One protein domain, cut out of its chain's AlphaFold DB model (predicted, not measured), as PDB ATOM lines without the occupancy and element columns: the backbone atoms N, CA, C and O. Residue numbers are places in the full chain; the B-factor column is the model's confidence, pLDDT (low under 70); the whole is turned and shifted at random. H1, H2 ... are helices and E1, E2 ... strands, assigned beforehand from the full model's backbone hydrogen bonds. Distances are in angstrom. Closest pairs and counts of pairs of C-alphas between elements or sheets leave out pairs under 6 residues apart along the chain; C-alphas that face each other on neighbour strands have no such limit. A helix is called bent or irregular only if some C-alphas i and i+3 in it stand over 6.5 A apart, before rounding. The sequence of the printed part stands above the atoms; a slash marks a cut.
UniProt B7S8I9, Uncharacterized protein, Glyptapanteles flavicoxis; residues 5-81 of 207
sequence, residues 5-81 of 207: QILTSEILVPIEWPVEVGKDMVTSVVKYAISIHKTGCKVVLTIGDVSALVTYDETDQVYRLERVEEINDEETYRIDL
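This is residues 5 to 81 of the 207 residues of an uncharacterized protein of Glyptapanteles flavicoxis (UniProt B7S8I9). A strongly twisted sheet of six strands has one kinked helix, H1, packed over one face and no named helix over the other, in two layers. The meander E3 E4 E5, each strand the antiparallel neighbour of the one before, makes the sheet's middle, with the hairpin E1 and E2 beside E5 and with E6 beside E3. The printed part has 77 residues, with one named helix and six named strands in the order E1, E2, H1, E3, E4, E5, E6; the mixed sheet runs E1 E2 E5 E4 E3 E6. The class is mixed, helices and strands, and the whole is compact, with a radius of gyration of the C-alphas of 11.6 A and spans of 32 by 29 by 19 A.

E1, residues 5 to 8, and E2, residues 11 to 14, form an antiparallel hairpin, with N 5 and O 13 within hydrogen-bond range at 2.8 A. E2 is parallel to E5, residues 62 to 68, with N 12 and O 63 2.9 A apart. H1, residues 19 to 37, is on the sheet; its closest C-alphas to E1 are those of Thr 27 and Leu 7, 6.8 A apart. H1 is irregular, with C-alphas 21 and 24 8.9 A apart, and has a kink of 55 degrees near residue 26; 13 of its 15 O i to N i+4 pairs are within hydrogen-bond range. E2, H1 and E3, residues 43 to 47, make a split strand-helix-strand unit, two strands running the same way with a helix between, and its crossover is left-handed; E5 and E4, residues 50 to 57, stand between E2 and E3 in the sheet. The hairpin E3 and E4 has N 45 and O 52 at 2.8 A, and the hairpin E4 and E5 has N 55 and O 64 at 2.8 A. E6, residues 77 to 81, is an edge strand parallel to E3, with N 46 and O 79 at 2.8 A.

E1 begins at C-alpha 5, (25.834, 172.462, 91.155). H1 is 21.0 A long, E4 20.7 A and E5 18.3 A. E6 ends at C-alpha 81, (18.557, 156.010, 89.195).

The C-alphas farthest apart, of Glu 20 and Glu 74, are 32.4 A apart. The printed part has no cut and no long link. The mean pLDDT of the printed part is 91.9, and residue 72 is under 70.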
ATOM      1  N   GLN A   5      25.646 172.006  92.525       95.31
ATOM      2  CA  GLN A   5      25.834 172.462  91.155       95.31
ATOM      3  C   GLN A   5      24.485 172.797  90.508       95.31
ATOM      4  O   GLN A   5      23.434 172.286  90.899       95.31
ATOM      5  N   ILE A   6      24.523 173.666  89.501       94.94
ATOM      6  CA  ILE A   6      23.335 174.106  88.766       94.94
ATOM      7  C   ILE A   6      22.956 173.033  87.739       94.94
ATOM      8  O   ILE A   6      23.714 172.772  86.804       94.94
ATOM      9  N   LEU A   7      21.763 172.450  87.872       95.62
ATOM     10  CA  LEU A   7      21.193 171.565  86.852       95.62
ATOM     11  C   LEU A   7      20.458 172.383  85.781       95.62
ATOM     12  O   LEU A   7      20.703 172.236  84.579       95.62
ATOM     13  N   THR A   8      19.586 173.282  86.238       94.31
ATOM     14  CA  THR A   8      18.886 174.307  85.450       94.31
ATOM     15  C   THR A   8      18.849 175.610  86.248       94.31
ATOM     16  O   THR A   8      19.233 175.627  87.412       94.31
ATOM     17  N   SER A   9      18.345 176.700  85.662       93.25
ATOM     18  CA  SER A   9      18.176 177.983  86.367       93.25
ATOM     19  C   SER A   9      17.311 177.907  87.633       93.25
ATOM     20  O   SER A   9      17.396 178.800  88.461       93.25
ATOM     21  N   GLU A  10      16.496 176.860  87.780       95.62
ATOM     22  CA  GLU A  10      15.530 176.683  88.875       95.62
ATOM     23  C   GLU A  10      15.851 175.466  89.757       95.62
ATOM     24  O   GLU A  10      15.073 175.129  90.647       95.62
ATOM     25  N   ILE A  11      16.941 174.737  89.473       97.25
ATOM     26  CA  ILE A  11      17.224 173.445  90.109       97.25
ATOM     27  C   ILE A  11      18.708 173.325  90.459       97.25
ATOM     28  O   ILE A  11      19.573 173.327  89.576       97.25
ATOM     29  N   LEU A  12      18.978 173.120  91.747       96.75
ATOM     30  CA  LEU A  12      20.294 172.808  92.300       96.75
ATOM     31  C   LEU A  12      20.359 171.342  92.742       96.75
ATOM     32  O   LEU A  12      19.449 170.845  93.406       96.75
ATOM     33  N   VAL A  13      21.450 170.659  92.396       97.25
ATOM     34  CA  VAL A  13      21.692 169.241  92.720       97.25
ATOM     35  C   VAL A  13      23.060 169.038  93.368       97.25
ATOM     36  O   VAL A  13      23.922 169.902  93.202       97.25
ATOM     37  N   PRO A  14      23.300 167.915  94.070       96.94
ATOM     38  CA  PRO A  14      24.616 167.595  94.622       96.94
ATOM     39  C   PRO A  14      25.727 167.615  93.565       96.94
ATOM     40  O   PRO A  14      25.523 167.191  92.421       96.94
ATOM     41  N   ILE A  15      26.915 168.097  93.938       95.25
ATOM     42  CA  ILE A  15      28.064 168.213  93.024       95.25
ATOM     43  C   ILE A  15      28.585 166.852  92.530       95.25
ATOM     44  O   ILE A  15      29.157 166.762  91.448       95.25
ATOM     45  N   GLU A  16      28.350 165.779  93.282       93.31
ATOM     46  CA  GLU A  16      28.764 164.419  92.929       93.31
ATOM     47  C   GLU A  16      27.883 163.769  91.862       93.31
ATOM     48  O   GLU A  16      28.256 162.746  91.285       93.31
ATOM     49  N   TRP A  17      26.699 164.323  91.598       93.75
ATOM     50  CA  TRP A  17      25.837 163.772  90.566       93.75
ATOM     51  C   TRP A  17      26.435 163.997  89.173       93.75
ATOM     52  O   TRP A  17      26.987 165.065  88.898       93.75
ATOM     53  N   PRO A  18      26.300 163.021  88.255       90.50
ATOM     54  CA  PRO A  18      26.998 163.020  86.971       90.50
ATOM     55  C   PRO A  18      26.318 163.930  85.935       90.50
ATOM     56  O   PRO A  18      25.918 163.493  84.854       90.50
ATOM     57  N   VAL A  19      26.168 165.217  86.259       90.12
ATOM     58  CA  VAL A  19      25.506 166.211  85.405       90.12
ATOM     59  C   VAL A  19      26.290 166.436  84.114       90.12
ATOM     60  O   VAL A  19      25.673 166.526  83.059       90.12
ATOM     61  N   GLU A  20      27.625 166.461  84.153       85.25
ATOM     62  CA  GLU A  20      28.448 166.694  82.953       85.25
ATOM     63  C   GLU A  20      28.234 165.635  81.864       85.25
ATOM     64  O   GLU A  20      28.141 165.961  80.682       85.25
ATOM     65  N   VAL A  21      28.118 164.366  82.262       78.12
ATOM     66  CA  VAL A  21      28.021 163.229  81.333       78.12
ATOM     67  C   VAL A  21      26.582 162.777  81.077       78.12
ATOM     68  O   VAL A  21      26.316 162.120  80.072       78.12
ATOM     69  N   GLY A  22      25.645 163.118  81.967       80.88
ATOM     70  CA  GLY A  22      24.274 162.602  81.972       80.88
ATOM     71  C   GLY A  22      23.185 163.669  82.086       80.88
ATOM     72  O   GLY A  22      22.071 163.329  82.491       80.88
ATOM     73  N   LYS A  23      23.480 164.937  81.756       87.81
ATOM     74  CA  LYS A  23      22.608 166.098  82.022       87.81
ATOM     75  C   LYS A  23      21.141 165.869  81.683       87.81
ATOM     76  O   LYS A  23      20.287 166.110  82.532       87.81
ATOM     77  N   ASP A  24      20.837 165.408  80.474       87.81
ATOM     78  CA  ASP A  24      19.451 165.278  80.010       87.81
ATOM     79  C   ASP A  24      18.673 164.218  80.800       87.81
ATOM     80  O   ASP A  24      17.511 164.428  81.162       87.81
ATOM     81  N   MET A  25      19.324 163.099  81.129       89.00
ATOM     82  CA  MET A  25      18.716 162.031  81.925       89.00
ATOM     83  C   MET A  25      18.521 162.475  83.371       89.00
ATOM     84  O   MET A  25      17.421 162.343  83.903       89.00
ATOM     85  N   VAL A  26      19.562 163.055  83.982       92.94
ATOM     86  CA  VAL A  26      19.492 163.589  85.349       92.94
ATOM     87  C   VAL A  26      18.393 164.650  85.429       92.94
ATOM     88  O   VAL A  26      17.531 164.572  86.295       92.94
ATOM     89  N   THR A  27      18.336 165.575  84.467       94.62
ATOM     90  CA  THR A  27      17.286 166.602  84.378       94.62
ATOM     91  C   THR A  27      15.897 165.986  84.292       94.62
ATOM     92  O   THR A  27      14.990 166.424  84.998       94.62
ATOM     93  N   SER A  28      15.712 164.971  83.448       93.06
ATOM     94  CA  SER A  28      14.410 164.323  83.272       93.06
ATOM     95  C   SER A  28      13.936 163.641  84.558       93.06
ATOM     96  O   SER A  28      12.785 163.814  84.958       93.06
ATOM     97  N   VAL A  29      14.829 162.922  85.243       94.94
ATOM     98  CA  VAL A  29      14.505 162.217  86.493       94.94
ATOM     99  C   VAL A  29      14.286 163.193  87.648       94.94
ATOM    100  O   VAL A  29      13.340 163.024  88.413       94.94
ATOM    101  N   VAL A  30      15.082 164.259  87.746       97.06
ATOM    102  CA  VAL A  30      14.898 165.301  88.767       97.06
ATOM    103  C   VAL A  30      13.576 166.039  88.574       97.06
ATOM    104  O   VAL A  30      12.836 166.229  89.535       97.06
ATOM    105  N   LYS A  31      13.214 166.396  87.335       96.81
ATOM    106  CA  LYS A  31      11.903 166.998  87.044       96.81
ATOM    107  C   LYS A  31      10.749 166.074  87.426       96.81
ATOM    108  O   LYS A  31       9.728 166.556  87.912       96.81
ATOM    109  N   TYR A  32      10.913 164.767  87.233       95.88
ATOM    110  CA  TYR A  32       9.940 163.776  87.678       95.88
ATOM    111  C   TYR A  32       9.860 163.682  89.213       95.88
ATOM    112  O   TYR A  32       8.766 163.667  89.766       95.88
ATOM    113  N   ALA A  33      10.987 163.710  89.928       96.94
ATOM    114  CA  ALA A  33      10.989 163.761  91.392       96.94
ATOM    115  C   ALA A  33      10.284 165.024  91.924       96.94
ATOM    116  O   ALA A  33       9.444 164.947  92.820       96.94
ATOM    117  N   ILE A  34      10.557 166.180  91.310       97.69
ATOM    118  CA  ILE A  34       9.911 167.457  91.636       97.69
ATOM    119  C   ILE A  34       8.404 167.409  91.362       97.69
ATOM    120  O   ILE A  34       7.628 167.936  92.158       97.69
ATOM    121  N   SER A  35       7.954 166.793  90.263       96.81
ATOM    122  CA  SER A  35       6.518 166.720  89.968       96.81
ATOM    123  C   SER A  35       5.756 165.902  91.009       96.81
ATOM    124  O   SER A  35       4.649 166.290  91.375       96.81
ATOM    125  N   ILE A  36       6.360 164.834  91.542       94.81
ATOM    126  CA  ILE A  36       5.798 164.078  92.667       94.81
ATOM    127  C   ILE A  36       5.835 164.921  93.941       94.81
ATOM    128  O   ILE A  36       4.830 165.004  94.640       94.81
ATOM    129  N   HIS A  37       6.945 165.598  94.228       95.62
ATOM    130  CA  HIS A  37       7.064 166.443  95.416       95.62
ATOM    131  C   HIS A  37       5.985 167.539  95.468       95.62
ATOM    132  O   HIS A  37       5.364 167.756  96.506       95.62
ATOM    133  N   LYS A  38       5.662 168.145  94.319       95.31
ATOM    134  CA  LYS A  38       4.573 169.129  94.174       95.31
ATOM    135  C   LYS A  38       3.188 168.605  94.581       95.31
ATOM    136  O   LYS A  38       2.293 169.410  94.812       95.31
ATOM    137  N   THR A  39       2.994 167.289  94.680       94.81
ATOM    138  CA  THR A  39       1.742 166.688  95.180       94.81
ATOM    139  C   THR A  39       1.658 166.636  96.711       94.81
ATOM    140  O   THR A  39       0.664 166.154  97.246       94.81
ATOM    141  N   GLY A  40       2.680 167.125  97.421       92.56
ATOM    142  CA  GLY A  40       2.788 167.072  98.883       92.56
ATOM    143  C   GLY A  40       3.570 165.864  99.403       92.56
ATOM    144  O   GLY A  40       3.732 165.710 100.611       92.56
ATOM    145  N   CYS A  41       4.078 165.010  98.511       92.19
ATOM    146  CA  CYS A  41       4.885 163.858  98.893       92.19
ATOM    147  C   CYS A  41       6.319 164.273  99.252       92.19
ATOM    148  O   CYS A  41       6.953 165.089  98.575       92.19
ATOM    149  N   LYS A  42       6.879 163.634 100.279       94.12
ATOM    150  CA  LYS A  42       8.314 163.688 100.559       94.12
ATOM    151  C   LYS A  42       9.033 162.769  99.572       94.12
ATOM    152  O   LYS A  42       8.713 161.585  99.520       94.12
ATOM    153  N   VAL A  43       9.961 163.306  98.777       95.88
ATOM    154  CA  VAL A  43      10.625 162.557  97.698       95.88
ATOM    155  C   VAL A  43      12.133 162.576  97.882       95.88
ATOM    156  O   VAL A  43      12.729 163.650  97.922       95.88
ATOM    157  N   VAL A  44      12.751 161.399  97.936       95.94
ATOM    158  CA  VAL A  44      14.208 161.242  97.896       95.94
ATOM    159  C   VAL A  44      14.607 160.624  96.563       95.94
ATOM    160  O   VAL A  44      14.043 159.613  96.146       95.94
ATOM    161  N   LEU A  45      15.581 161.242  95.898       96.31
ATOM    162  CA  LEU A  45      16.207 160.745  94.681       96.31
ATOM    163  C   LEU A  45      17.639 160.304  94.992       96.31
ATOM    164  O   LEU A  45      18.432 161.084  95.517       96.31
ATOM    165  N   THR A  46      17.972 159.072  94.631       93.69
ATOM    166  CA  THR A  46      19.313 158.505  94.760       93.69
ATOM    167  C   THR A  46      19.921 158.302  93.377       93.69
ATOM    168  O   THR A  46      19.327 157.653  92.516       93.69
ATOM    169  N   ILE A  47      21.116 158.856  93.158       92.38
ATOM    170  CA  ILE A  47      21.919 158.640  91.948       92.38
ATOM    171  C   ILE A  47      23.327 158.237  92.384       92.38
ATOM    172  O   ILE A  47      24.015 159.006  93.057       92.38
ATOM    173  N   GLY A  48      23.750 157.032  91.995       86.25
ATOM    174  CA  GLY A  48      24.975 156.433  92.531       86.25
ATOM    175  C   GLY A  48      24.895 156.312  94.054       86.25
ATOM    176  O   GLY A  48      23.881 155.860  94.583       86.25
ATOM    177  N   ASP A  49      25.928 156.786  94.743       85.31
ATOM    178  CA  ASP A  49      26.052 156.664  96.202       85.31
ATOM    179  C   ASP A  49      25.440 157.866  96.955       85.31
ATOM    180  O   ASP A  49      25.542 157.966  98.178       85.31
ATOM    181  N   VAL A  50      24.818 158.818  96.244       91.38
ATOM    182  CA  VAL A  50      24.292 160.057  96.832       91.38
ATOM    183  C   VAL A  50      22.775 160.087  96.765       91.38
ATOM    184  O   VAL A  50      22.186 160.122  95.683       91.38
ATOM    185  N   SER A  51      22.159 160.140  97.944       93.69
ATOM    186  CA  SER A  51      20.723 160.354  98.126       93.69
ATOM    187  C   SER A  51      20.447 161.813  98.463       93.69
ATOM    188  O   SER A  51      21.172 162.422  99.252       93.69
ATOM    189  N   ALA A  52      19.396 162.372  97.870       96.38
ATOM    190  CA  ALA A  52      19.009 163.754  98.093       96.38
ATOM    191  C   ALA A  52      17.488 163.922  98.182       96.38
ATOM    192  O   ALA A  52      16.737 163.396  97.360       96.38
ATOM    193  N   LEU A  53      17.042 164.666  99.189       96.62
ATOM    194  CA  LEU A  53      15.660 165.057  99.415       96.62
ATOM    195  C   LEU A  53      15.308 166.259  98.539       96.62
ATOM    196  O   LEU A  53      16.041 167.244  98.505       96.62
ATOM    197  N   VAL A  54      14.164 166.202  97.861       97.44
ATOM    198  CA  VAL A  54      13.636 167.355  97.126       97.44
ATOM    199  C   VAL A  54      13.068 168.371  98.118       97.44
ATOM    200  O   VAL A  54      12.111 168.069  98.832       97.44
ATOM    201  N   THR A  55      13.634 169.576  98.127       96.31
ATOM    202  CA  THR A  55      13.147 170.742  98.869       96.31
ATOM    203  C   THR A  55      12.885 171.905  97.909       96.31
ATOM    204  O   THR A  55      13.402 171.950  96.786       96.31
ATOM    205  N   TYR A  56      12.033 172.837  98.328       96.44
ATOM    206  CA  TYR A  56      11.745 174.062  97.592       96.44
ATOM    207  C   TYR A  56      12.044 175.259  98.487       96.44
ATOM    208  O   TYR A  56      11.499 175.359  99.584       96.44
ATOM    209  N   ASP A  57      12.914 176.147  98.013       92.19
ATOM    210  CA  ASP A  57      13.186 177.422  98.659       92.19
ATOM    211  C   ASP A  57      12.212 178.469  98.114       92.19
ATOM    212  O   ASP A  57      12.289 178.868  96.949       92.19
ATOM    213  N   GLU A  58      11.277 178.907  98.957       90.06
ATOM    214  CA  GLU A  58      10.289 179.922  98.585       90.06
ATOM    215  C   GLU A  58      10.918 181.299  98.329       90.06
ATOM    216  O   GLU A  58      10.362 182.080  97.555       90.06
ATOM    217  N   THR A  59      12.066 181.594  98.949       88.44
ATOM    218  CA  THR A  59      12.743 182.897  98.854       88.44
ATOM    219  C   THR A  59      13.393 183.060  97.491       88.44
ATOM    220  O   THR A  59      13.169 184.057  96.805       88.44
ATOM    221  N   ASP A  60      14.162 182.049  97.088       88.06
ATOM    222  CA  ASP A  60      14.906 182.055  95.829       88.06
ATOM    223  C   ASP A  60      14.093 181.468  94.662       88.06
ATOM    224  O   ASP A  60      14.527 181.536  93.515       88.06
ATOM    225  N   GLN A  61      12.905 180.913  94.937       91.88
ATOM    226  CA  GLN A  61      12.047 180.209  93.976       91.88
ATOM    227  C   GLN A  61      12.766 179.062  93.249       91.88
ATOM    228  O   GLN A  61      12.576 178.830  92.052       91.88
ATOM    229  N   VAL A  62      13.607 178.330  93.979       95.62
ATOM    230  CA  VAL A  62      14.490 177.290  93.437       95.62
ATOM    231  C   VAL A  62      14.231 175.962  94.141       95.62
ATOM    232  O   VAL A  62      14.074 175.897  95.359       95.62
ATOM    233  N   TYR A  63      14.230 174.875  93.370       97.50
ATOM    234  CA  TYR A  63      14.291 173.525  93.922       97.50
ATOM    235  C   TYR A  63      15.729 173.168  94.276       97.50
ATOM    236  O   TYR A  63      16.639 173.299  93.450       97.50
ATOM    237  N   ARG A  64      15.931 172.645  95.482       96.69
ATOM    238  CA  ARG A  64      17.218 172.125  95.936       96.69
ATOM    239  C   ARG A  64      17.075 170.648  96.263       96.69
ATOM    240  O   ARG A  64      16.102 170.223  96.873       96.69
ATOM    241  N   LEU A  65      18.034 169.850  95.811       96.88
ATOM    242  CA  LEU A  65      18.121 168.444  96.174       96.88
ATOM    243  C   LEU A  65      19.164 168.302  97.279       96.88
ATOM    244  O   LEU A  65      20.353 168.147  97.009       96.88
ATOM    245  N   GLU A  66      18.699 168.424  98.519       95.38
ATOM    246  CA  GLU A  66      19.521 168.432  99.729       95.38
ATOM    247  C   GLU A  66      19.977 167.027 100.093       95.38
ATOM    248  O   GLU A  66      19.170 166.103 100.175       95.38
ATOM    249  N   ARG A  67      21.279 166.851 100.321       94.62
ATOM    250  CA  ARG A  67      21.846 165.541 100.640       94.62
ATOM    251  C   ARG A  67      21.231 164.972 101.918       94.62
ATOM    252  O   ARG A  67      21.099 165.674 102.916       94.62
ATOM    253  N   VAL A  68      20.932 163.676 101.899       92.31
ATOM    254  CA  VAL A  68      20.499 162.919 103.076       92.31
ATOM    255  C   VAL A  68      21.343 161.659 103.229       92.31
ATOM    256  O   VAL A  68      21.629 160.975 102.247       92.31
ATOM    257  N   GLU A  69      21.756 161.363 104.459       86.06
ATOM    258  CA  GLU A  69      22.571 160.179 104.767       86.06
ATOM    259  C   GLU A  69      21.710 158.921 104.927       86.06
ATOM    260  O   GLU A  69      22.093 157.840 104.485       86.06
ATOM    261  N   GLU A  70      20.514 159.066 105.503       78.69
ATOM    262  CA  GLU A  70      19.620 157.950 105.798       78.69
ATOM    263  C   GLU A  70      18.186 158.221 105.323       78.69
ATOM    264  O   GLU A  70      17.659 159.330 105.427       78.69
ATOM    265  N   ILE A  71      17.536 157.170 104.819       80.88
ATOM    266  CA  ILE A  71      16.127 157.172 104.410       80.88
ATOM    267  C   ILE A  71      15.385 156.245 105.376       80.88
ATOM    268  O   ILE A  71      15.228 155.056 105.110       80.88
ATOM    269  N   ASN A  72      14.979 156.789 106.524       68.12
ATOM    270  CA  ASN A  72      14.432 156.009 107.646       68.12
ATOM    271  C   ASN A  72      12.898 155.977 107.703       68.12
ATOM    272  O   ASN A  72      12.327 155.413 108.630       68.12
ATOM    273  N   ASP A  73      12.233 156.616 106.745       72.56
ATOM    274  CA  ASP A  73      10.798 156.871 106.780       72.56
ATOM    275  C   ASP A  73      10.078 156.077 105.684       72.56
ATOM    276  O   ASP A  73      10.319 156.293 104.494       72.56
ATOM    277  N   GLU A  74       9.185 155.168 106.091       71.06
ATOM    278  CA  GLU A  74       8.352 154.371 105.180       71.06
ATOM    279  C   GLU A  74       7.385 155.237 104.359       71.06
ATOM    280  O   GLU A  74       6.930 154.817 103.293       71.06
ATOM    281  N   GLU A  75       7.107 156.467 104.809       82.25
ATOM    282  CA  GLU A  75       6.228 157.389 104.100       82.25
ATOM    283  C   GLU A  75       6.932 158.138 102.954       82.25
ATOM    284  O   GLU A  75       6.272 158.740 102.101       82.25
ATOM    285  N   THR A  76       8.262 158.077 102.880       89.81
ATOM    286  CA  THR A  76       9.046 158.773 101.854       89.81
ATOM    287  C   THR A  76       8.975 158.045 100.511       89.81
ATOM    288  O   THR A  76       9.305 156.865 100.402       89.81
ATOM    289  N   TYR A  77       8.600 158.770  99.455       92.19
ATOM    290  CA  TYR A  77       8.681 158.269  98.089       92.19
ATOM    291  C   TYR A  77      10.144 158.253  97.636       92.19
ATOM    292  O   TYR A  77      10.824 159.280  97.632       92.19
ATOM    293  N   ARG A  78      10.637 157.086  97.243       92.75
ATOM    294  CA  ARG A  78      12.019 156.859  96.837       92.75
ATOM    295  C   ARG A  78      12.113 156.666  95.332       92.75
ATOM    296  O   ARG A  78      11.374 155.874  94.747       92.75
ATOM    297  N   ILE A  79      13.064 157.354  94.716       94.19
ATOM    298  CA  ILE A  79      13.442 157.153  93.322       94.19
ATOM    299  C   ILE A  79      14.925 156.813  93.281       94.19
ATOM    300  O   ILE A  79      15.740 157.613  93.721       94.19
ATOM    301  N   ASP A  80      15.279 155.677  92.696       92.19
ATOM    302  CA  ASP A  80      16.673 155.303  92.461       92.19
ATOM    303  C   ASP A  80      16.961 155.358  90.959       92.19
ATOM    304  O   ASP A  80      16.225 154.773  90.161       92.19
ATOM    305  N   LEU A  81      18.036 156.039  90.559       93.19
ATOM    306  CA  LEU A  81      18.557 156.010  89.195       93.19
ATOM    307  C   LEU A  81      19.861 155.214  89.158       93.19
ATOM    308  O   LEU A  81      20.904 155.673  89.626       93.19
TER     309      LEU A  81